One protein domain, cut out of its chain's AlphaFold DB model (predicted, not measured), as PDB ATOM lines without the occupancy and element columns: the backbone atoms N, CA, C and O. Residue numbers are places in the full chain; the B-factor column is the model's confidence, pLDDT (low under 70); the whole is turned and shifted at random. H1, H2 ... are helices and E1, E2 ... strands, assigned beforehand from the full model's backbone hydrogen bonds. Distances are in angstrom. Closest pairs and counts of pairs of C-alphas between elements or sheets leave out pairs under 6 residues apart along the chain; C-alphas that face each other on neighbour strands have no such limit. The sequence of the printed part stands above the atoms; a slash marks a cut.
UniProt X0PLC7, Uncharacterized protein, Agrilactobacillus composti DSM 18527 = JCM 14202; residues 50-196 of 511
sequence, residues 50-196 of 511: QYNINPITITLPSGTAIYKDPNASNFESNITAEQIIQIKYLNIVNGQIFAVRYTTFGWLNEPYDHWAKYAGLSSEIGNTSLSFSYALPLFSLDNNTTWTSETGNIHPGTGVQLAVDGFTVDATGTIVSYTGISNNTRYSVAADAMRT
ATOM      1  N   GLN A  50      -1.030 -48.707 -17.186       83.94
ATOM      2  CA  GLN A  50       0.081 -48.495 -16.263       83.94
ATOM      3  C   GLN A  50       0.340 -47.004 -16.055       83.94
ATOM      4  O   GLN A  50       0.474 -46.258 -17.021       83.94
ATOM      5  N   TYR A  51       0.457 -46.585 -14.799       81.75
ATOM      6  CA  TYR A  51       0.571 -45.180 -14.421       81.75
ATOM      7  C   TYR A  51       1.764 -44.948 -13.508       81.75
ATOM      8  O   TYR A  51       1.967 -45.708 -12.560       81.75
ATOM      9  N   ASN A  52       2.506 -43.870 -13.766       81.44
ATOM     10  CA  ASN A  52       3.568 -43.406 -12.876       81.44
ATOM     11  C   ASN A  52       2.944 -42.598 -11.743       81.44
ATOM     12  O   ASN A  52       2.135 -41.695 -11.987       81.44
ATOM     13  N   ILE A  53       3.354 -42.891 -10.518       85.00
ATOM     14  CA  ILE A  53       2.946 -42.137  -9.339       85.00
ATOM     15  C   ILE A  53       4.155 -41.526  -8.648       85.00
ATOM     16  O   ILE A  53       5.282 -42.017  -8.759       85.00
ATOM     17  N   ASN A  54       3.903 -40.467  -7.885       81.00
ATOM     18  CA  ASN A  54       4.870 -40.000  -6.908       81.00
ATOM     19  C   ASN A  54       5.206 -41.164  -5.967       81.00
ATOM     20  O   ASN A  54       4.277 -41.813  -5.477       81.00
ATOM     21  N   PRO A  55       6.502 -41.459  -5.740       84.62
ATOM     22  CA  PRO A  55       6.887 -42.637  -4.989       84.62
ATOM     23  C   PRO A  55       6.235 -42.665  -3.610       84.62
ATOM     24  O   PRO A  55       6.368 -41.712  -2.842       84.62
ATOM     25  N   ILE A  56       5.571 -43.773  -3.290       84.38
ATOM     26  CA  ILE A  56       5.065 -44.037  -1.942       84.38
ATOM     27  C   ILE A  56       5.805 -45.221  -1.340       84.38
ATOM     28  O   ILE A  56       6.156 -46.171  -2.043       84.38
ATOM     29  N   THR A  57       6.041 -45.158  -0.035       84.88
ATOM     30  CA  THR A  57       6.656 -46.253   0.709       84.88
ATOM     31  C   THR A  57       5.562 -47.128   1.300       84.88
ATOM     32  O   THR A  57       4.685 -46.607   1.986       84.88
ATOM     33  N   ILE A  58       5.629 -48.437   1.063       86.12
ATOM     34  CA  ILE A  58       4.740 -49.415   1.700       86.12
ATOM     35  C   ILE A  58       5.542 -50.567   2.298       86.12
ATOM     36  O   ILE A  58       6.691 -50.810   1.915       86.12
ATOM     37  N   THR A  59       4.899 -51.309   3.189       86.75
ATOM     38  CA  THR A  59       5.430 -52.545   3.756       86.75
ATOM     39  C   THR A  59       4.812 -53.749   3.044       86.75
ATOM     40  O   THR A  59       3.597 -53.912   3.027       86.75
ATOM     41  N   LEU A  60       5.641 -54.612   2.454       86.69
ATOM     42  CA  LEU A  60       5.237 -55.916   1.933       86.69
ATOM     43  C   LEU A  60       5.326 -56.972   3.040       86.69
ATOM     44  O   LEU A  60       6.433 -57.246   3.515       86.69
ATOM     45  N   PRO A  61       4.218 -57.633   3.413       87.69
ATOM     46  CA  PRO A  61       4.257 -58.754   4.344       87.69
ATOM     47  C   PRO A  61       5.044 -59.950   3.789       87.69
ATOM     48  O   PRO A  61       5.088 -60.188   2.574       87.69
ATOM     49  N   SER A  62       5.605 -60.766   4.688       90.56
ATOM     50  CA  SER A  62       6.140 -62.087   4.325       90.56
ATOM     51  C   SER A  62       5.050 -62.949   3.672       90.56
ATOM     52  O   SER A  62       3.894 -62.940   4.094       90.56
ATOM     53  N   GLY A  63       5.414 -63.679   2.622       89.81
ATOM     54  CA  GLY A  63       4.513 -64.495   1.811       89.81
ATOM     55  C   GLY A  63       3.883 -63.770   0.618       89.81
ATOM     56  O   GLY A  63       3.205 -64.423  -0.172       89.81
ATOM     57  N   THR A  64       4.113 -62.463   0.442       91.06
ATOM     58  CA  THR A  64       3.594 -61.725  -0.725       91.06
ATOM     59  C   THR A  64       4.189 -62.273  -2.024       91.06
ATOM     60  O   THR A  64       5.409 -62.344  -2.165       91.06
ATOM     61  N   ALA A  65       3.327 -62.647  -2.974       91.06
ATOM     62  CA  ALA A  65       3.738 -63.161  -4.279       91.06
ATOM     63  C   ALA A  65       4.254 -62.045  -5.199       91.06
ATOM     64  O   ALA A  65       3.609 -61.004  -5.355       91.06
ATOM     65  N   ILE A  66       5.390 -62.315  -5.840       90.88
ATOM     66  CA  ILE A  66       6.099 -61.429  -6.762       90.88
ATOM     67  C   ILE A  66       5.955 -61.958  -8.192       90.88
ATOM     68  O   ILE A  66       6.021 -63.167  -8.425       90.88
ATOM     69  N   TYR A  67       5.787 -61.052  -9.150       91.56
ATOM     70  CA  TYR A  67       5.578 -61.336 -10.564       91.56
ATOM     71  C   TYR A  67       6.521 -60.515 -11.451       91.56
ATOM     72  O   TYR A  67       6.911 -59.401 -11.099       91.56
ATOM     73  N   LYS A  68       6.839 -61.049 -12.637       87.62
ATOM     74  CA  LYS A  68       7.695 -60.386 -13.643       87.62
ATOM     75  C   LYS A  68       6.942 -59.433 -14.569       87.62
ATOM     76  O   LYS A  68       7.563 -58.699 -15.331       87.62
ATOM     77  N   ASP A  69       5.614 -59.476 -14.552       87.38
ATOM     78  CA  ASP A  69       4.762 -58.750 -15.487       87.38
ATOM     79  C   ASP A  69       3.605 -58.021 -14.773       87.38
ATOM     80  O   ASP A  69       3.115 -58.483 -13.739       87.38
ATOM     81  N   PRO A  70       3.111 -56.911 -15.353       83.62
ATOM     82  CA  PRO A  70       2.021 -56.096 -14.803       83.62
ATOM     83  C   PRO A  70       0.691 -56.844 -14.658       83.62
ATOM     84  O   PRO A  70      -0.119 -56.492 -13.799       83.62
ATOM     85  N   ASN A  71       0.454 -57.879 -15.469       86.75
ATOM     86  CA  ASN A  71      -0.772 -58.681 -15.425       86.75
ATOM     87  C   ASN A  71      -0.687 -59.806 -14.386       86.75
ATOM     88  O   ASN A  71      -1.630 -60.590 -14.250       86.75
ATOM     89  N   ALA A  72       0.411 -59.861 -13.623       86.25
ATOM     90  CA  ALA A  72       0.651 -60.824 -12.559       86.25
ATOM     91  C   ALA A  72       0.379 -62.271 -13.009       86.25
ATOM     92  O   ALA A  72      -0.276 -63.059 -12.312       86.25
ATOM     93  N   SER A  73       0.860 -62.585 -14.213       88.88
ATOM     94  CA  SER A  73       0.689 -63.870 -14.891       88.88
ATOM     95  C   SER A  73       1.943 -64.750 -14.810       88.88
ATOM     96  O   SER A  73       1.845 -65.975 -14.857       88.88
ATOM     97  N   ASN A  74       3.110 -64.142 -14.607       90.75
ATOM     98  CA  ASN A  74       4.422 -64.767 -14.549       90.75
ATOM     99  C   ASN A  74       4.985 -64.678 -13.125       90.75
ATOM    100  O   ASN A  74       5.676 -63.722 -12.770       90.75
ATOM    101  N   PHE A  75       4.626 -65.661 -12.297       93.81
ATOM    102  CA  PHE A  75       5.095 -65.773 -10.916       93.81
ATOM    103  C   PHE A  75       6.621 -65.927 -10.854       93.81
ATOM    104  O   PHE A  75       7.201 -66.743 -11.568       93.81
ATOM    105  N   GLU A  76       7.259 -65.169  -9.967       91.62
ATOM    106  CA  GLU A  76       8.705 -65.181  -9.762       91.62
ATOM    107  C   GLU A  76       9.092 -65.836  -8.436       91.62
ATOM    108  O   GLU A  76       9.862 -66.795  -8.419       91.62
ATOM    109  N   SER A  77       8.577 -65.317  -7.320       93.00
ATOM    110  CA  SER A  77       8.925 -65.776  -5.973       93.00
ATOM    111  C   SER A  77       7.936 -65.248  -4.926       93.00
ATOM    112  O   SER A  77       6.997 -64.529  -5.258       93.00
ATOM    113  N   ASN A  78       8.142 -65.607  -3.656       92.06
ATOM    114  CA  ASN A  78       7.457 -64.989  -2.522       92.06
ATOM    115  C   ASN A  78       8.458 -64.185  -1.687       92.06
ATOM    116  O   ASN A  78       9.592 -64.623  -1.485       92.06
ATOM    117  N   ILE A  79       8.010 -63.061  -1.135       88.56
ATOM    118  CA  ILE A  79       8.750 -62.285  -0.135       88.56
ATOM    119  C   ILE A  79       8.980 -63.161   1.107       88.56
ATOM    120  O   ILE A  79       8.029 -63.651   1.707       88.56
ATOM    121  N   THR A  80      10.232 -63.392   1.507       89.81
ATOM    122  CA  THR A  80      10.555 -64.324   2.610       89.81
ATOM    123  C   THR A  80      10.452 -63.689   3.997       89.81
ATOM    124  O   THR A  80      10.208 -64.380   4.983       89.81
ATOM    125  N   ALA A  81      10.617 -62.374   4.086       88.56
ATOM    126  CA  ALA A  81      10.504 -61.578   5.304       88.56
ATOM    127  C   ALA A  81       9.903 -60.220   4.946       88.56
ATOM    128  O   ALA A  81      10.008 -59.809   3.799       88.56
ATOM    129  N   GLU A  82       9.291 -59.539   5.906       89.56
ATOM    130  CA  GLU A  82       8.715 -58.207   5.702       89.56
ATOM    131  C   GLU A  82       9.721 -57.239   5.041       89.56
ATOM    132  O   GLU A  82      10.883 -57.176   5.450       89.56
ATOM    133  N   GLN A  83       9.296 -56.521   3.997       87.44
ATOM    134  CA  GLN A  83      10.149 -55.601   3.234       87.44
ATOM    135  C   GLN A  83       9.497 -54.233   3.067       87.44
ATOM    136  O   GLN A  83       8.352 -54.136   2.644       87.44
ATOM    137  N   ILE A  84      10.258 -53.170   3.319       84.94
ATOM    138  CA  ILE A  84       9.852 -51.798   3.001       84.94
ATOM    139  C   ILE A  84      10.277 -51.496   1.565       84.94
ATOM    140  O   ILE A  84      11.458 -51.615   1.230       84.94
ATOM    141  N   ILE A  85       9.331 -51.099   0.717       85.94
ATOM    142  CA  ILE A  85       9.556 -50.849  -0.712       85.94
ATOM    143  C   ILE A  85       9.013 -49.484  -1.131       85.94
ATOM    144  O   ILE A  85       8.132 -48.932  -0.475       85.94
ATOM    145  N   GLN A  86       9.498 -48.968  -2.261       86.44
ATOM    146  CA  GLN A  86       8.899 -47.814  -2.930       86.44
ATOM    147  C   GLN A  86       8.119 -48.250  -4.169       86.44
ATOM    148  O   GLN A  86       8.691 -48.855  -5.080       86.44
ATOM    149  N   ILE A  87       6.836 -47.899  -4.228       86.62
ATOM    150  CA  ILE A  87       6.009 -48.069  -5.426       86.62
ATOM    151  C   ILE A  87       6.164 -46.834  -6.296       86.62
ATOM    152  O   ILE A  87       5.979 -45.714  -5.824       86.62
ATOM    153  N   LYS A  88       6.454 -47.049  -7.578       84.31
ATOM    154  CA  LYS A  88       6.545 -45.981  -8.588       84.31
ATOM    155  C   LYS A  88       5.524 -46.127  -9.706       84.31
ATOM    156  O   LYS A  88       5.233 -45.149 -10.387       84.31
ATOM    157  N   TYR A  89       4.977 -47.332  -9.884       86.12
ATOM    158  CA  TYR A  89       4.016 -47.603 -10.943       86.12
ATOM    159  C   TYR A  89       2.841 -48.425 -10.437       86.12
ATOM    160  O   TYR A  89       2.993 -49.313  -9.596       86.12
ATOM    161  N   LEU A  90       1.676 -48.158 -11.010       87.44
ATOM    162  CA  LEU A  90       0.441 -48.885 -10.765       87.44
ATOM    163  C   LEU A  90      -0.052 -49.467 -12.077       87.44
ATOM    164  O   LEU A  90      -0.068 -48.760 -13.076       87.44
ATOM    165  N   ASN A  91      -0.489 -50.720 -12.071       88.88
ATOM    166  CA  ASN A  91      -1.315 -51.278 -13.130       88.88
ATOM    167  C   ASN A  91      -2.767 -51.251 -12.652       88.88
ATOM    168  O   ASN A  91      -3.099 -51.905 -11.662       88.88
ATOM    169  N   ILE A  92      -3.613 -50.481 -13.327       85.44
ATOM    170  CA  ILE A  92      -5.026 -50.308 -12.996       85.44
ATOM    171  C   ILE A  92      -5.843 -51.062 -14.041       85.44
ATOM    172  O   ILE A  92      -5.623 -50.893 -15.241       85.44
ATOM    173  N   VAL A  93      -6.763 -51.905 -13.582       83.56
ATOM    174  CA  VAL A  93      -7.670 -52.685 -14.426       83.56
ATOM    175  C   VAL A  93      -9.090 -52.455 -13.929       83.56
ATOM    176  O   VAL A  93      -9.396 -52.737 -12.774       83.56
ATOM    177  N   ASN A  94      -9.955 -51.936 -14.793       81.94
ATOM    178  CA  ASN A  94     -11.338 -51.580 -14.498       81.94
ATOM    179  C   ASN A  94     -11.447 -50.694 -13.242       81.94
ATOM    180  O   ASN A  94     -12.173 -50.997 -12.301       81.94
ATOM    181  N   GLY A  95     -10.665 -49.610 -13.185       78.25
ATOM    182  CA  GLY A  95     -10.704 -48.653 -12.071       78.25
ATOM    183  C   GLY A  95     -10.246 -49.212 -10.721       78.25
ATOM    184  O   GLY A  95     -10.431 -48.547  -9.704       78.25
ATOM    185  N   GLN A  96      -9.654 -50.408 -10.702       82.81
ATOM    186  CA  GLN A  96      -9.069 -51.027  -9.520       82.81
ATOM    187  C   GLN A  96      -7.565 -51.181  -9.707       82.81
ATOM    188  O   GLN A  96      -7.105 -51.611 -10.768       82.81
ATOM    189  N   ILE A  97      -6.778 -50.858  -8.681       84.31
ATOM    190  CA  ILE A  97      -5.351 -51.189  -8.690       84.31
ATOM    191  C   ILE A  97      -5.241 -52.714  -8.715       84.31
ATOM    192  O   ILE A  97      -5.670 -53.401  -7.795       84.31
ATOM    193  N   PHE A  98      -4.661 -53.248  -9.783       85.56
ATOM    194  CA  PHE A  98      -4.487 -54.680  -9.973       85.56
ATOM    195  C   PHE A  98      -3.113 -55.139  -9.475       85.56
ATOM    196  O   PHE A  98      -3.005 -56.121  -8.733       85.56
ATOM    197  N   ALA A  99      -2.060 -54.405  -9.843       85.81
ATOM    198  CA  ALA A  99      -0.695 -54.682  -9.415       85.81
ATOM    199  C   ALA A  99       0.109 -53.393  -9.215       85.81
ATOM    200  O   ALA A  99      -0.173 -52.366  -9.833       85.81
ATOM    201  N   VAL A 100       1.131 -53.456  -8.370       86.88
ATOM    202  CA  VAL A 100       2.063 -52.353  -8.107       86.88
ATOM    203  C   VAL A 100       3.472 -52.770  -8.509       86.88
ATOM    204  O   VAL A 100       3.869 -53.905  -8.235       86.88
ATOM    205  N   ARG A 101       4.223 -51.874  -9.155       87.62
ATOM    206  CA  ARG A 101       5.642 -52.083  -9.478       87.62
ATOM    207  C   ARG A 101       6.513 -51.362  -8.473       87.62
ATOM    208  O   ARG A 101       6.328 -50.166  -8.216       87.62
ATOM    209  N   TYR A 102       7.505 -52.076  -7.976       84.06
ATOM    210  CA  TYR A 102       8.479 -51.562  -7.034       84.06
ATOM    211  C   TYR A 102       9.881 -51.999  -7.419       84.06
ATOM    212  O   TYR A 102      10.078 -52.984  -8.132       84.06
ATOM    213  N   THR A 103      10.850 -51.236  -6.933       80.75
ATOM    214  CA  THR A 103      12.263 -51.514  -7.150       80.75
ATOM    215  C   THR A 103      12.867 -51.996  -5.841       80.75
ATOM    216  O   THR A 103      12.779 -51.298  -4.827       80.75
ATOM    217  N   THR A 104      13.475 -53.180  -5.844       75.06
ATOM    218  CA  THR A 104      14.320 -53.636  -4.733       75.06
ATOM    219  C   THR A 104      15.781 -53.377  -5.077       75.06
ATOM    220  O   THR A 104      16.185 -53.445  -6.238       75.06
ATOM    221  N   PHE A 105      16.585 -53.063  -4.063       66.69
ATOM    222  CA  PHE A 105      18.036 -53.031  -4.210       66.69
ATOM    223  C   PHE A 105      18.581 -54.390  -3.781       66.69
ATOM    224  O   PHE A 105      18.531 -54.747  -2.601       66.69
ATOM    225  N   GLY A 106      19.052 -55.180  -4.747       63.44
ATOM    226  CA  GLY A 106      19.759 -56.427  -4.457       63.44
ATOM    227  C   GLY A 106      21.146 -56.176  -3.854       63.44
ATOM    228  O   GLY A 106      21.654 -55.057  -3.868       63.44
ATOM    229  N   TRP A 107      21.814 -57.245  -3.404       52.62
ATOM    230  CA  TRP A 107      23.212 -57.205  -2.925       52.62
ATOM    231  C   TRP A 107      24.210 -56.626  -3.948       52.62
ATOM    232  O   TRP A 107      25.304 -56.217  -3.571       52.62
ATOM    233  N   LEU A 108      23.835 -56.593  -5.230       46.94
ATOM    234  CA  LEU A 108      24.636 -56.061  -6.333       46.94
ATOM    235  C   LEU A 108      24.250 -54.625  -6.743       46.94
ATOM    236  O   LEU A 108      24.767 -54.136  -7.740       46.94
ATOM    237  N   ASN A 109      23.369 -53.938  -6.002       56.16
ATOM    238  CA  ASN A 109      22.869 -52.583  -6.304       56.16
ATOM    239  C   ASN A 109      22.193 -52.404  -7.677       56.16
ATOM    240  O   ASN A 109      21.884 -51.276  -8.058       56.16
ATOM    241  N   GLU A 110      21.916 -53.481  -8.408       50.12
ATOM    242  CA  GLU A 110      21.119 -53.393  -9.625       50.12
ATOM    243  C   GLU A 110      19.628 -53.300  -9.260       50.12
ATOM    244  O   GLU A 110      19.141 -54.129  -8.481       50.12
ATOM    245  N   PRO A 111      18.905 -52.285  -9.764       69.75
ATOM    246  CA  PRO A 111      17.474 -52.159  -9.544       69.75
ATOM    247  C   PRO A 111      16.742 -53.248 -10.330       69.75
ATOM    248  O   PRO A 111      16.742 -53.238 -11.560       69.75
ATOM    249  N   TYR A 112      16.097 -54.173  -9.621       76.50
ATOM    250  CA  TYR A 112      15.174 -55.126 -10.232       76.50
ATOM    251  C   TYR A 112      13.746 -54.612 -10.085       76.50
ATOM    252  O   TYR A 112      13.325 -54.199  -9.001       76.50
ATOM    253  N   ASP A 113      13.011 -54.623 -11.192       83.00
ATOM    254  CA  ASP A 113      11.607 -54.245 -11.225       83.00
ATOM    255  C   ASP A 113      10.719 -55.461 -11.012       83.00
ATOM    256  O   ASP A 113      10.701 -56.393 -11.817       83.00
ATOM    257  N   HIS A 114       9.948 -55.414  -9.936       87.69
ATOM    258  CA  HIS A 114       9.069 -56.493  -9.518       87.69
ATOM    259  C   HIS A 114       7.627 -56.000  -9.425       87.69
ATOM    260  O   HIS A 114       7.383 -54.831  -9.116       87.69
ATOM    261  N   TRP A 115       6.668 -56.895  -9.664       90.12
ATOM    262  CA  TRP A 115       5.237 -56.620  -9.533       90.12
ATOM    263  C   TRP A 115       4.618 -57.415  -8.382       90.12
ATOM    264  O   TRP A 115       4.893 -58.601  -8.231       90.12
ATOM    265  N   ALA A 116       3.734 -56.795  -7.600       87.56
ATOM    266  CA  ALA A 116       2.925 -57.467  -6.576       87.56
ATOM    267  C   ALA A 116       1.432 -57.180  -6.793       87.56
ATOM    268  O   ALA A 116       1.062 -56.056  -7.135       87.56
ATOM    269  N   LYS A 117       0.562 -58.181  -6.598       88.19
ATOM    270  CA  LYS A 117      -0.900 -58.001  -6.704       88.19
ATOM    271  C   LYS A 117      -1.432 -57.141  -5.559       88.19
ATOM    272  O   LYS A 117      -1.106 -57.393  -4.400       88.19
ATOM    273  N   TYR A 118      -2.333 -56.210  -5.867       84.44
ATOM    274  CA  TYR A 118      -2.914 -55.299  -4.873       84.44
ATOM    275  C   TYR A 118      -3.707 -56.012  -3.774       84.44
ATOM    276  O   TYR A 118      -3.699 -55.570  -2.632       84.44
ATOM    277  N   ALA A 119      -4.363 -57.138  -4.083       77.94
ATOM    278  CA  ALA A 119      -5.192 -57.870  -3.120       77.94
ATOM    279  C   ALA A 119      -4.440 -58.294  -1.837       77.94
ATOM    280  O   ALA A 119      -5.075 -58.538  -0.818       77.94
ATOM    281  N   GLY A 120      -3.102 -58.372  -1.874       70.81
ATOM    282  CA  GLY A 120      -2.266 -58.625  -0.694       70.81
ATOM    283  C   GLY A 120      -1.827 -57.371   0.079       70.81
ATOM    284  O   GLY A 120      -1.155 -57.510   1.092       70.81
ATOM    285  N   LEU A 121      -2.170 -56.169  -0.398       76.19
ATOM    286  CA  LEU A 121      -1.643 -54.864   0.044       76.19
ATOM    287  C   LEU A 121      -2.732 -53.886   0.509       76.19
ATOM    288  O   LEU A 121      -2.445 -52.740   0.855       76.19
ATOM    289  N   SER A 122      -3.989 -54.328   0.526       72.81
ATOM    290  CA  SER A 122      -5.166 -53.504   0.820       72.81
ATOM    291  C   SER A 122      -5.111 -52.767   2.159       72.81
ATOM    292  O   SER A 122      -5.676 -51.684   2.274       72.81
ATOM    293  N   SER A 123      -4.452 -53.334   3.176       75.25
ATOM    294  CA  SER A 123      -4.331 -52.710   4.501       75.25
ATOM    295  C   SER A 123      -3.343 -51.546   4.544       75.25
ATOM    296  O   SER A 123      -3.482 -50.688   5.407       75.25
ATOM    297  N   GLU A 124      -2.372 -51.514   3.629       73.88
ATOM    298  CA  GLU A 124      -1.310 -50.497   3.584       73.88
ATOM    299  C   GLU A 124      -1.659 -49.344   2.635       73.88
ATOM    300  O   GLU A 124      -1.292 -48.201   2.887       73.88
ATOM    301  N   ILE A 125      -2.372 -49.631   1.538       73.38
ATOM    302  CA  ILE A 125      -2.720 -48.627   0.514       73.38
ATOM    303  C   ILE A 125      -4.168 -48.131   0.662       73.38
ATOM    304  O   ILE A 125      -4.487 -47.018   0.238       73.38
ATOM    305  N   GLY A 126      -5.054 -48.909   1.287       75.06
ATOM    306  CA  GLY A 126      -6.468 -48.563   1.422       75.06
ATOM    307  C   GLY A 126      -6.693 -47.206   2.093       75.06
ATOM    308  O   GLY A 126      -6.112 -46.917   3.135       75.06
ATOM    309  N   ASN A 127      -7.570 -46.384   1.511       75.94
ATOM    310  CA  ASN A 127      -7.873 -45.011   1.942       75.94
ATOM    311  C   ASN A 127      -6.708 -44.015   1.799       75.94
ATOM    312  O   ASN A 127      -6.739 -42.945   2.409       75.94
ATOM    313  N   THR A 128      -5.694 -44.335   0.991       77.25
ATOM    314  CA  THR A 128      -4.565 -43.434   0.730       77.25
ATOM    315  C   THR A 128      -4.817 -42.607  -0.529       77.25
ATOM    316  O   THR A 128      -5.309 -43.114  -1.541       77.25
ATOM    317  N   SER A 129      -4.462 -41.322  -0.477       82.12
ATOM    318  CA  SER A 129      -4.411 -40.460  -1.660       82.12
ATOM    319  C   SER A 129      -3.089 -40.667  -2.393       82.12
ATOM    320  O   SER A 129      -2.016 -40.506  -1.812       82.12
ATOM    321  N   LEU A 130      -3.171 -41.016  -3.670       83.12
ATOM    322  CA  LEU A 130      -2.044 -41.247  -4.564       83.12
ATOM    323  C   LEU A 130      -1.968 -40.095  -5.562       83.12
ATOM    324  O   LEU A 130      -2.992 -39.658  -6.078       83.12
ATOM    325  N   SER A 131      -0.767 -39.603  -5.849       80.19
ATOM    326  CA  SER A 131      -0.561 -38.545  -6.843       80.19
ATOM    327  C   SER A 131       0.147 -39.098  -8.067       80.19
ATOM    328  O   SER A 131       1.130 -39.828  -7.934       80.19
ATOM    329  N   PHE A 132      -0.327 -38.739  -9.256       75.19
ATOM    330  CA  PHE A 132       0.357 -39.062 -10.502       75.19
ATOM    331  C   PHE A 132       1.605 -38.190 -10.661       75.19
ATOM    332  O   PHE A 132       1.649 -37.052 -10.194       75.19
ATOM    333  N   SER A 133       2.617 -38.707 -11.357       66.44
ATOM    334  CA  SER A 133       3.800 -37.907 -11.716       66.44
ATOM    335  C   SER A 133       3.522 -36.902 -12.841       66.44
ATOM    336  O   SER A 133       4.312 -35.988 -13.056       66.44
ATOM    337  N   TYR A 134       2.412 -37.069 -13.561       61.88
ATOM    338  CA  TYR A 134       1.953 -36.191 -14.633       61.88
ATOM    339  C   TYR A 134       0.433 -36.028 -14.560       61.88
ATOM    340  O   TYR A 134      -0.274 -36.935 -14.125       61.88
ATOM    341  N   ALA A 135      -0.074 -34.867 -14.980       68.69
ATOM    342  CA  ALA A 135      -1.507 -34.609 -14.955       68.69
ATOM    343  C   ALA A 135      -2.233 -35.390 -16.065       68.69
ATOM    344  O   ALA A 135      -1.834 -35.340 -17.229       68.69
ATOM    345  N   LEU A 136      -3.316 -36.082 -15.718       68.69
ATOM    346  CA  LEU A 136      -4.197 -36.776 -16.657       68.69
ATOM    347  C   LEU A 136      -5.430 -35.910 -16.960       68.69
ATOM    348  O   LEU A 136      -6.114 -35.497 -16.025       68.69
ATOM    349  N   PRO A 137      -5.781 -35.644 -18.229       63.44
ATOM    350  CA  PRO A 137      -7.025 -34.949 -18.540       63.44
ATOM    351  C   PRO A 137      -8.219 -35.895 -18.343       63.44
ATOM    352  O   PRO A 137      -8.370 -36.876 -19.074       63.44
ATOM    353  N   LEU A 138      -9.093 -35.596 -17.381       65.88
ATOM    354  CA  LEU A 138     -10.403 -36.243 -17.246       65.88
ATOM    355  C   LEU A 138     -11.533 -35.269 -17.589       65.88
ATOM    356  O   LEU A 138     -11.382 -34.058 -17.435       65.88
ATOM    357  N   PHE A 139     -12.673 -35.799 -18.032       67.69
ATOM    358  CA  PHE A 139     -13.824 -35.002 -18.459       67.69
ATOM    359  C   PHE A 139     -14.995 -35.173 -17.492       67.69
ATOM    360  O   PHE A 139     -15.350 -36.299 -17.132       67.69
ATOM    361  N   SER A 140     -15.626 -34.052 -17.134       64.25
ATOM    362  CA  SER A 140     -16.915 -34.058 -16.438       64.25
ATOM    363  C   SER A 140     -17.999 -34.648 -17.336       64.25
ATOM    364  O   SER A 140     -18.156 -34.225 -18.490       64.25
ATOM    365  N   LEU A 141     -18.755 -35.608 -16.803       57.78
ATOM    366  CA  LEU A 141     -19.749 -36.365 -17.564       57.78
ATOM    367  C   LEU A 141     -21.039 -35.621 -17.818       57.78
ATOM    368  O   LEU A 141     -21.668 -35.777 -18.866       57.78
ATOM    369  N   ASP A 142     -21.451 -34.838 -16.839       69.69
ATOM    370  CA  ASP A 142     -22.736 -34.184 -16.851       69.69
ATOM    371  C   ASP A 142     -22.636 -32.797 -16.211       69.69
ATOM    372  O   ASP A 142     -21.647 -32.426 -15.573       69.69
ATOM    373  N   ASN A 143     -23.684 -32.005 -16.422       75.56
ATOM    374  CA  ASN A 143     -23.813 -30.681 -15.819       75.56
ATOM    375  C   ASN A 143     -24.054 -30.738 -14.300       75.56
ATOM    376  O   ASN A 143     -24.085 -29.690 -13.666       75.56
ATOM    377  N   ASN A 144     -24.243 -31.929 -13.727       79.62
ATOM    378  CA  ASN A 144     -24.599 -32.125 -12.322       79.62
ATOM    379  C   ASN A 144     -23.433 -32.671 -11.490       79.62
ATOM    380  O   ASN A 144     -23.566 -32.813 -10.276       79.62
ATOM    381  N   THR A 145     -22.290 -32.943 -12.114       83.62
ATOM    382  CA  THR A 145     -21.112 -33.497 -11.464       83.62
ATOM    383  C   THR A 145     -20.611 -32.471 -10.460       83.62
ATOM    384  O   THR A 145     -20.287 -31.337 -10.815       83.62
ATOM    385  N   THR A 146     -20.614 -32.846  -9.184       88.12
ATOM    386  CA  THR A 146     -20.179 -31.969  -8.097       88.12
ATOM    387  C   THR A 146     -18.668 -32.049  -7.964       88.12
ATOM    388  O   THR A 146     -18.121 -33.119  -7.701       88.12
ATOM    389  N   TRP A 147     -17.993 -30.918  -8.128       90.25
ATOM    390  CA  TRP A 147     -16.575 -30.770  -7.819       90.25
ATOM    391  C   TRP A 147     -16.447 -30.080  -6.470       90.25
ATOM    392  O   TRP A 147     -16.917 -28.954  -6.301       90.25
ATOM    393  N   THR A 148     -15.805 -30.745  -5.519       91.25
ATOM    394  CA  THR A 148     -15.643 -30.248  -4.150       91.25
ATOM    395  C   THR A 148     -14.258 -29.631  -3.998       91.25
ATOM    396  O   THR A 148     -13.257 -30.317  -4.202       91.25
ATOM    397  N   SER A 149     -14.175 -28.354  -3.630       91.69
ATOM    398  CA  SER A 149     -12.937 -27.697  -3.188       91.69
ATOM    399  C   SER A 149     -13.028 -27.316  -1.704       91.69
ATOM    400  O   SER A 149     -14.069 -27.472  -1.067       91.69
ATOM    401  N   GLU A 150     -11.950 -26.757  -1.149       87.50
ATOM    402  CA  GLU A 150     -11.962 -26.172   0.203       87.50
ATOM    403  C   GLU A 150     -12.923 -24.974   0.333       87.50
ATOM    404  O   GLU A 150     -13.379 -24.656   1.430       87.50
ATOM    405  N   THR A 151     -13.234 -24.301  -0.779       89.56
ATOM    406  CA  THR A 151     -14.066 -23.088  -0.813       89.56
ATOM    407  C   THR A 151     -15.535 -23.362  -1.129       89.56
ATOM    408  O   THR A 151     -16.354 -22.446  -1.052       89.56
ATOM    409  N   GLY A 152     -15.887 -24.607  -1.454       92.06
ATOM    410  CA  GLY A 152     -17.256 -25.039  -1.703       92.06
ATOM    411  C   GLY A 152     -17.381 -25.988  -2.890       92.06
ATOM    412  O   GLY A 152     -16.401 -26.453  -3.467       92.06
ATOM    413  N   ASN A 153     -18.627 -26.270  -3.255       93.69
ATOM    414  CA  ASN A 153     -18.958 -27.158  -4.361       93.69
ATOM    415  C   ASN A 153     -19.252 -26.345  -5.626       93.69
ATOM    416  O   ASN A 153     -19.948 -25.330  -5.553       93.69
ATOM    417  N   ILE A 154     -18.779 -26.809  -6.783       88.75
ATOM    418  CA  ILE A 154     -19.151 -26.262  -8.094       88.75
ATOM    419  C   ILE A 154     -19.698 -27.354  -9.016       88.75
ATOM    420  O   ILE A 154     -19.406 -28.535  -8.843       88.75
ATOM    421  N   HIS A 155     -20.447 -26.929 -10.031       89.31
ATOM    422  CA  HIS A 155     -20.879 -27.760 -11.150       89.31
ATOM    423  C   HIS A 155     -20.291 -27.159 -12.430       89.31
ATOM    424  O   HIS A 155     -20.810 -26.154 -12.920       89.31
ATOM    425  N   PRO A 156     -19.167 -27.685 -12.942       79.69
ATOM    426  CA  PRO A 156     -18.393 -27.020 -13.992       79.69
ATOM    427  C   PRO A 156     -19.098 -27.021 -15.358       79.69
ATOM    428  O   PRO A 156     -18.763 -26.209 -16.216       79.69
ATOM    429  N   GLY A 157     -20.086 -27.897 -15.558       77.38
ATOM    430  CA  GLY A 157     -20.743 -28.122 -16.844       77.38
ATOM    431  C   GLY A 157     -20.126 -29.282 -17.637       77.38
ATOM    432  O   GLY A 157     -19.014 -29.742 -17.367       77.38
ATOM    433  N   THR A 158     -20.866 -29.784 -18.624       75.06
ATOM    434  CA  THR A 158     -20.474 -30.900 -19.490       75.06
ATOM    435  C   THR A 158     -19.237 -30.544 -20.312       75.06
ATOM    436  O   THR A 158     -19.178 -29.488 -20.940       75.06
ATOM    437  N   GLY A 159     -18.262 -31.456 -20.354       69.12
ATOM    438  CA  GLY A 159     -17.066 -31.317 -21.190       69.12
ATOM    439  C   GLY A 159     -15.941 -30.478 -20.582       69.12
ATOM    440  O   GLY A 159     -14.882 -30.368 -21.198       69.12
ATOM    441  N   VAL A 160     -16.119 -29.930 -19.374       77.00
ATOM    442  CA  VAL A 160     -15.013 -29.285 -18.654       77.00
ATOM    443  C   VAL A 160     -13.982 -30.330 -18.238       77.00
ATOM    444  O   VAL A 160     -14.323 -31.403 -17.731       77.00
ATOM    445  N   GLN A 161     -12.714 -29.996 -18.476       80.50
ATOM    446  CA  GLN A 161     -11.573 -30.847 -18.172       80.50
ATOM    447  C   GLN A 161     -11.033 -30.574 -16.768       80.50
ATOM    448  O   GLN A 161     -10.889 -29.421 -16.349       80.50
ATOM    449  N   LEU A 162     -10.690 -31.650 -16.067       80.00
ATOM    450  CA  LEU A 162      -9.898 -31.627 -14.847       80.00
ATOM    451  C   LEU A 162      -8.516 -32.196 -15.168       80.00
ATOM    452  O   LEU A 162      -8.412 -33.338 -15.617       80.00
ATOM    453  N   ALA A 163      -7.464 -31.415 -14.928       80.25
ATOM    454  CA  ALA A 163      -6.095 -31.915 -14.963       80.25
ATOM    455  C   ALA A 163      -5.840 -32.682 -13.659       80.25
ATOM    456  O   ALA A 163      -5.519 -32.090 -12.627       80.25
ATOM    457  N   VAL A 164      -6.083 -33.990 -13.688       82.12
ATOM    458  CA  VAL A 164      -6.006 -34.881 -12.531       82.12
ATOM    459  C   VAL A 164      -4.558 -35.133 -12.171       82.12
ATOM    460  O   VAL A 164      -3.813 -35.712 -12.952       82.12
ATOM    461  N   ASP A 165      -4.175 -34.730 -10.969       82.31
ATOM    462  CA  ASP A 165      -2.841 -34.942 -10.411       82.31
ATOM    463  C   ASP A 165      -2.837 -35.988  -9.289       82.31
ATOM    464  O   ASP A 165      -1.781 -36.320  -8.754       82.31
ATOM    465  N   GLY A 166      -3.999 -36.554  -8.949       85.94
ATOM    466  CA  GLY A 166      -4.105 -37.641  -7.987       85.94
ATOM    467  C   GLY A 166      -5.478 -38.295  -7.911       85.94
ATOM    468  O   GLY A 166      -6.416 -37.928  -8.615       85.94
ATOM    469  N   PHE A 167      -5.588 -39.309  -7.065       88.94
ATOM    470  CA  PHE A 167      -6.809 -40.062  -6.818       88.94
ATOM    471  C   PHE A 167      -6.765 -40.735  -5.445       88.94
ATOM    472  O   PHE A 167      -5.702 -40.936  -4.862       88.94
ATOM    473  N   THR A 168      -7.930 -41.101  -4.927       86.44
ATOM    474  CA  THR A 168      -8.081 -41.838  -3.670       86.44
ATOM    475  C   THR A 168      -8.649 -43.213  -3.979       86.44
ATOM    476  O   THR A 168      -9.564 -43.331  -4.799       86.44
ATOM    477  N   VAL A 169      -8.120 -44.246  -3.322       84.12
ATOM    478  CA  VAL A 169      -8.630 -45.621  -3.419       84.12
ATOM    479  C   VAL A 169      -9.240 -46.085  -2.105       84.12
ATOM    480  O   VAL A 169      -8.792 -45.687  -1.031       84.12
ATOM    481  N   ASP A 170     -10.248 -46.946  -2.177       85.75
ATOM    482  CA  ASP A 170     -10.778 -47.631  -0.999       85.75
ATOM    483  C   ASP A 170      -9.906 -48.833  -0.585       85.75
ATOM    484  O   ASP A 170      -8.886 -49.158  -1.200       85.75
ATOM    485  N   ALA A 171     -10.324 -49.536   0.470       79.94
ATOM    486  CA  ALA A 171      -9.649 -50.745   0.944       79.94
ATOM    487  C   ALA A 171      -9.584 -51.868  -0.111       79.94
ATOM    488  O   ALA A 171      -8.722 -52.732  -0.025       79.94
ATOM    489  N   THR A 172     -10.448 -51.872  -1.126       80.44
ATOM    490  CA  THR A 172     -10.410 -52.860  -2.217       80.44
ATOM    491  C   THR A 172      -9.482 -52.452  -3.360       80.44
ATOM    492  O   THR A 172      -9.221 -53.262  -4.246       80.44
ATOM    493  N   GLY A 173      -8.945 -51.228  -3.325       77.81
ATOM    494  CA  GLY A 173      -8.128 -50.662  -4.400       77.81
ATOM    495  C   GLY A 173      -8.956 -50.035  -5.509       77.81
ATOM    496  O   GLY A 173      -8.394 -49.671  -6.541       77.81
ATOM    497  N   THR A 174     -10.269 -49.907  -5.308       83.62
ATOM    498  CA  THR A 174     -11.168 -49.214  -6.229       83.62
ATOM    499  C   THR A 174     -10.962 -47.716  -6.082       83.62
ATOM    500  O   THR A 174     -10.972 -47.193  -4.968       83.62
ATOM    501  N   ILE A 175     -10.784 -47.011  -7.197       84.38
ATOM    502  CA  ILE A 175     -10.703 -45.550  -7.201       84.38
ATOM    503  C   ILE A 175     -12.073 -44.982  -6.820       84.38
ATOM    504  O   ILE A 175     -13.064 -45.257  -7.494       84.38
ATOM    505  N   VAL A 176     -12.124 -44.179  -5.756       88.31
ATOM    506  CA  VAL A 176     -13.365 -43.569  -5.241       88.31
ATOM    507  C   VAL A 176     -13.471 -42.079  -5.547       88.31
ATOM    508  O   VAL A 176     -14.576 -41.558  -5.681       88.31
ATOM    509  N   SER A 177     -12.343 -41.392  -5.725       89.81
ATOM    510  CA  SER A 177     -12.319 -39.992  -6.153       89.81
ATOM    511  C   SER A 177     -11.041 -39.639  -6.899       89.81
ATOM    512  O   SER A 177      -9.989 -40.223  -6.651       89.81
ATOM    513  N   TYR A 178     -11.123 -38.637  -7.767       89.44
ATOM    514  CA  TYR A 178      -9.994 -38.004  -8.442       89.44
ATOM    515  C   TYR A 178      -9.746 -36.620  -7.851       89.44
ATOM    516  O   TYR A 178     -10.698 -35.902  -7.553       89.44
ATOM    517  N   THR A 179      -8.482 -36.219  -7.727       88.94
ATOM    518  CA  THR A 179      -8.087 -34.848  -7.395       88.94
ATOM    519  C   THR A 179      -7.364 -34.207  -8.568       88.94
ATOM    520  O   THR A 179      -6.539 -34.846  -9.217       88.94
ATOM    521  N   GLY A 180      -7.648 -32.939  -8.841       87.75
ATOM    522  CA  GLY A 180      -6.966 -32.208  -9.903       87.75
ATOM    523  C   GLY A 180      -7.102 -30.703  -9.776       87.75
ATOM    524  O   GLY A 180      -7.764 -30.199  -8.865       87.75
ATOM    525  N   ILE A 181      -6.471 -29.984 -10.699       80.69
ATOM    526  CA  ILE A 181      -6.476 -28.520 -10.732       80.69
ATOM    527  C   ILE A 181      -7.304 -28.042 -11.924       80.69
ATOM    528  O   ILE A 181      -7.141 -28.514 -13.049       80.69
ATOM    529  N   SER A 182      -8.179 -27.071 -11.678       83.56
ATOM    530  CA  SER A 182      -8.865 -26.299 -12.714       83.56
ATOM    531  C   SER A 182      -8.936 -24.841 -12.274       83.56
ATOM    532  O   SER A 182      -9.246 -24.562 -11.118       83.56
ATOM    533  N   ASN A 183      -8.588 -23.899 -13.155       83.06
ATOM    534  CA  ASN A 183      -8.542 -22.463 -12.837       83.06
ATOM    535  C   ASN A 183      -7.795 -22.149 -11.519       83.06
ATOM    536  O   ASN A 183      -8.290 -21.403 -10.675       83.06
ATOM    537  N   ASN A 184      -6.621 -22.764 -11.316       84.19
ATOM    538  CA  ASN A 184      -5.795 -22.655 -10.099       84.19
ATOM    539  C   ASN A 184      -6.474 -23.086  -8.785       84.19
ATOM    540  O   ASN A 184      -5.942 -22.830  -7.707       84.19
ATOM    541  N   THR A 185      -7.621 -23.761  -8.853       83.44
ATOM    542  CA  THR A 185      -8.317 -24.317  -7.691       83.44
ATOM    543  C   THR A 185      -8.229 -25.837  -7.732       83.44
ATOM    544  O   THR A 185      -8.407 -26.453  -8.786       83.44
ATOM    545  N   ARG A 186      -7.922 -26.449  -6.584       89.19
ATOM    546  CA  ARG A 186      -7.890 -27.904  -6.431       89.19
ATOM    547  C   ARG A 186      -9.299 -28.416  -6.149       89.19
ATOM    548  O   ARG A 186      -9.969 -27.914  -5.248       89.19
ATOM    549  N   TYR A 187      -9.715 -29.426  -6.899       91.25
ATOM    550  CA  TYR A 187     -11.013 -30.074  -6.763       91.25
ATOM    551  C   TYR A 187     -10.845 -31.566  -6.506       91.25
ATOM    552  O   TYR A 187      -9.902 -32.180  -7.006       91.25
ATOM    553  N   SER A 188     -11.782 -32.133  -5.750       91.44
ATOM    554  CA  SER A 188     -12.031 -33.566  -5.639       91.44
ATOM    555  C   SER A 188     -13.359 -33.900  -6.315       91.44
ATOM    556  O   SER A 188     -14.347 -33.181  -6.138       91.44
ATOM    557  N   VAL A 189     -13.379 -34.973  -7.099       89.31
ATOM    558  CA  VAL A 189     -14.552 -35.428  -7.855       89.31
ATOM    559  C   VAL A 189     -14.733 -36.922  -7.631       89.31
ATOM    560  O   VAL A 189     -13.759 -37.670  -7.698       89.31
ATOM    561  N   ALA A 190     -15.962 -37.364  -7.369       88.31
ATOM    562  CA  ALA A 190     -16.265 -38.785  -7.223       88.31
ATOM    563  C   ALA A 190     -15.914 -39.552  -8.511       88.31
ATOM    564  O   ALA A 190     -16.108 -39.052  -9.622       88.31
ATOM    565  N   ALA A 191     -15.346 -40.749  -8.368       85.00
ATOM    566  CA  ALA A 191     -14.793 -41.482  -9.503       85.00
ATOM    567  C   ALA A 191     -15.857 -41.958 -10.500       85.00
ATOM    568  O   ALA A 191     -15.584 -42.039 -11.694       85.00
ATOM    569  N   ASP A 192     -17.065 -42.237 -10.017       81.44
ATOM    570  CA  ASP A 192     -18.240 -42.593 -10.814       81.44
ATOM    571  C   ASP A 192     -18.810 -41.411 -11.617       81.44
ATOM    572  O   ASP A 192     -19.490 -41.619 -12.622       81.44
ATOM    573  N   ALA A 193     -18.489 -40.179 -11.217       79.56
ATOM    574  CA  ALA A 193     -18.892 -38.952 -11.897       79.56
ATOM    575  C   ALA A 193     -17.909 -38.506 -13.001       79.56
ATOM    576  O   ALA A 193     -18.143 -37.510 -13.688       79.56
ATOM    577  N   MET A 194     -16.816 -39.245 -13.204       72.75
ATOM    578  CA  MET A 194     -15.794 -38.957 -14.212       72.75
ATOM    579  C   MET A 194     -15.713 -40.108 -15.215       72.75
ATOM    580  O   MET A 194     -15.680 -41.274 -14.828       72.75
ATOM    581  N   ARG A 195     -15.624 -39.809 -16.518       69.06
ATOM    582  CA  ARG A 195     -15.111 -40.793 -17.490       69.06
ATOM    583  C   ARG A 195     -13.811 -40.300 -18.081       69.06
ATOM    584  O   ARG A 195     -13.569 -39.101 -18.243       69.06
ATOM    585  N   THR A 196     -13.006 -41.266 -18.486       59.34
ATOM    586  CA  THR A 196     -12.032 -41.052 -19.542       59.34
ATOM    587  C   THR A 196     -12.829 -40.713 -20.800       59.34
ATOM    588  O   THR A 196     -13.544 -41.538 -21.367       59.34
TER     589      THR A 196
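AT A GLANCE: This is residues 50 to 196 of the 511 residues of an uncharacterized protein of Agrilactobacillus composti DSM 18527 = JCM 14202 (UniProt X0PLC7). Two lobes stand end to end along one long axis, each a single strongly twisted sheet of six strands; E1 of the first meets E7 of the second in the middle, and the sheets are only partly face to face. Short H1 sits in the link between the lobes, while the hairpins E2 and E3, and E8 and E9, lie toward the two far ends. The printed part has 147 residues, mostly strand, in the order E1 to E6, H1, E7 to E12; the sheets run E1 E4 E5 E6 E2 E3 and E7 E10 E11 E12 E8 E9, both antiparallel. The outline is a rod spanning 53 by 25 by 22 A, yet only just compact, close to loose, with a radius of gyration of the C-alphas of 17.1 A.

IN THESE COORDINATES: Find C-alpha 50 at (0.081, -48.495, -16.263); E1 runs from there to residue 60, 20.3 A, and bends by 97 degrees at residue 54. Next come E2, residues 65 to 67, and E3, residues 75 to 78. E4, residues 83 to 93, covers 25.3 A, E5, residues 96 to 105, 27.7 A, and E6, residues 111 to 117, 19.5 A. H1 is residues 122 to 125. Look for C-alpha 129 at (-4.411, -40.460, -1.660), where E7 begins; it runs to residue 140, 20.4 A, and bends by 110 degrees at residue 133. E8, residues 147 to 149, and E9, residues 152 to 154, are short. E10, residues 161 to 169, covers 21.1 A, E11, residues 175 to 182, 20.1 A, and E12, residues 185 to 190, 16.5 A, ending at C-alpha 190, (-16.265, -38.785, -7.223).

HOW THE PARTS SIT: Start at edge strand E1, antiparallel to E4, with N 51 and O 90 2.8 A apart. E4, E5 and E6 form a meander, each the antiparallel neighbour of the one before: see N 91 and O 99, 2.8 A, and N 100 and O 116, 2.9 A. H1 is on this sheet at a height of 6.3 A, over none of its strands; it is too short for an O i to N i+4 pair, and its one O i to N i+3 pair is out of range. The two sheets form a sandwich, two sheets face to face, their best planes 31 degrees apart; the closest C-alphas of E1 and E7, those of Ile 53 and Phe 132, are 4.2 A apart. In the second sheet N 130 of E7 and O 167 of E10 are 2.8 A apart, and E10, E11 and E12 form another meander, with N 168 and O 177 2.8 A apart and N 178 and O 189 2.8 A apart.

THE WHOLE: The C-alphas farthest apart, Leu 108 and Asn 143, are 55.5 A from each other. The printed part has no cut and no long link. Mean pLDDT of the printed part is 81.6; residues 105 to 111, 133 to 142, 159 and 195 to 196 are under 70.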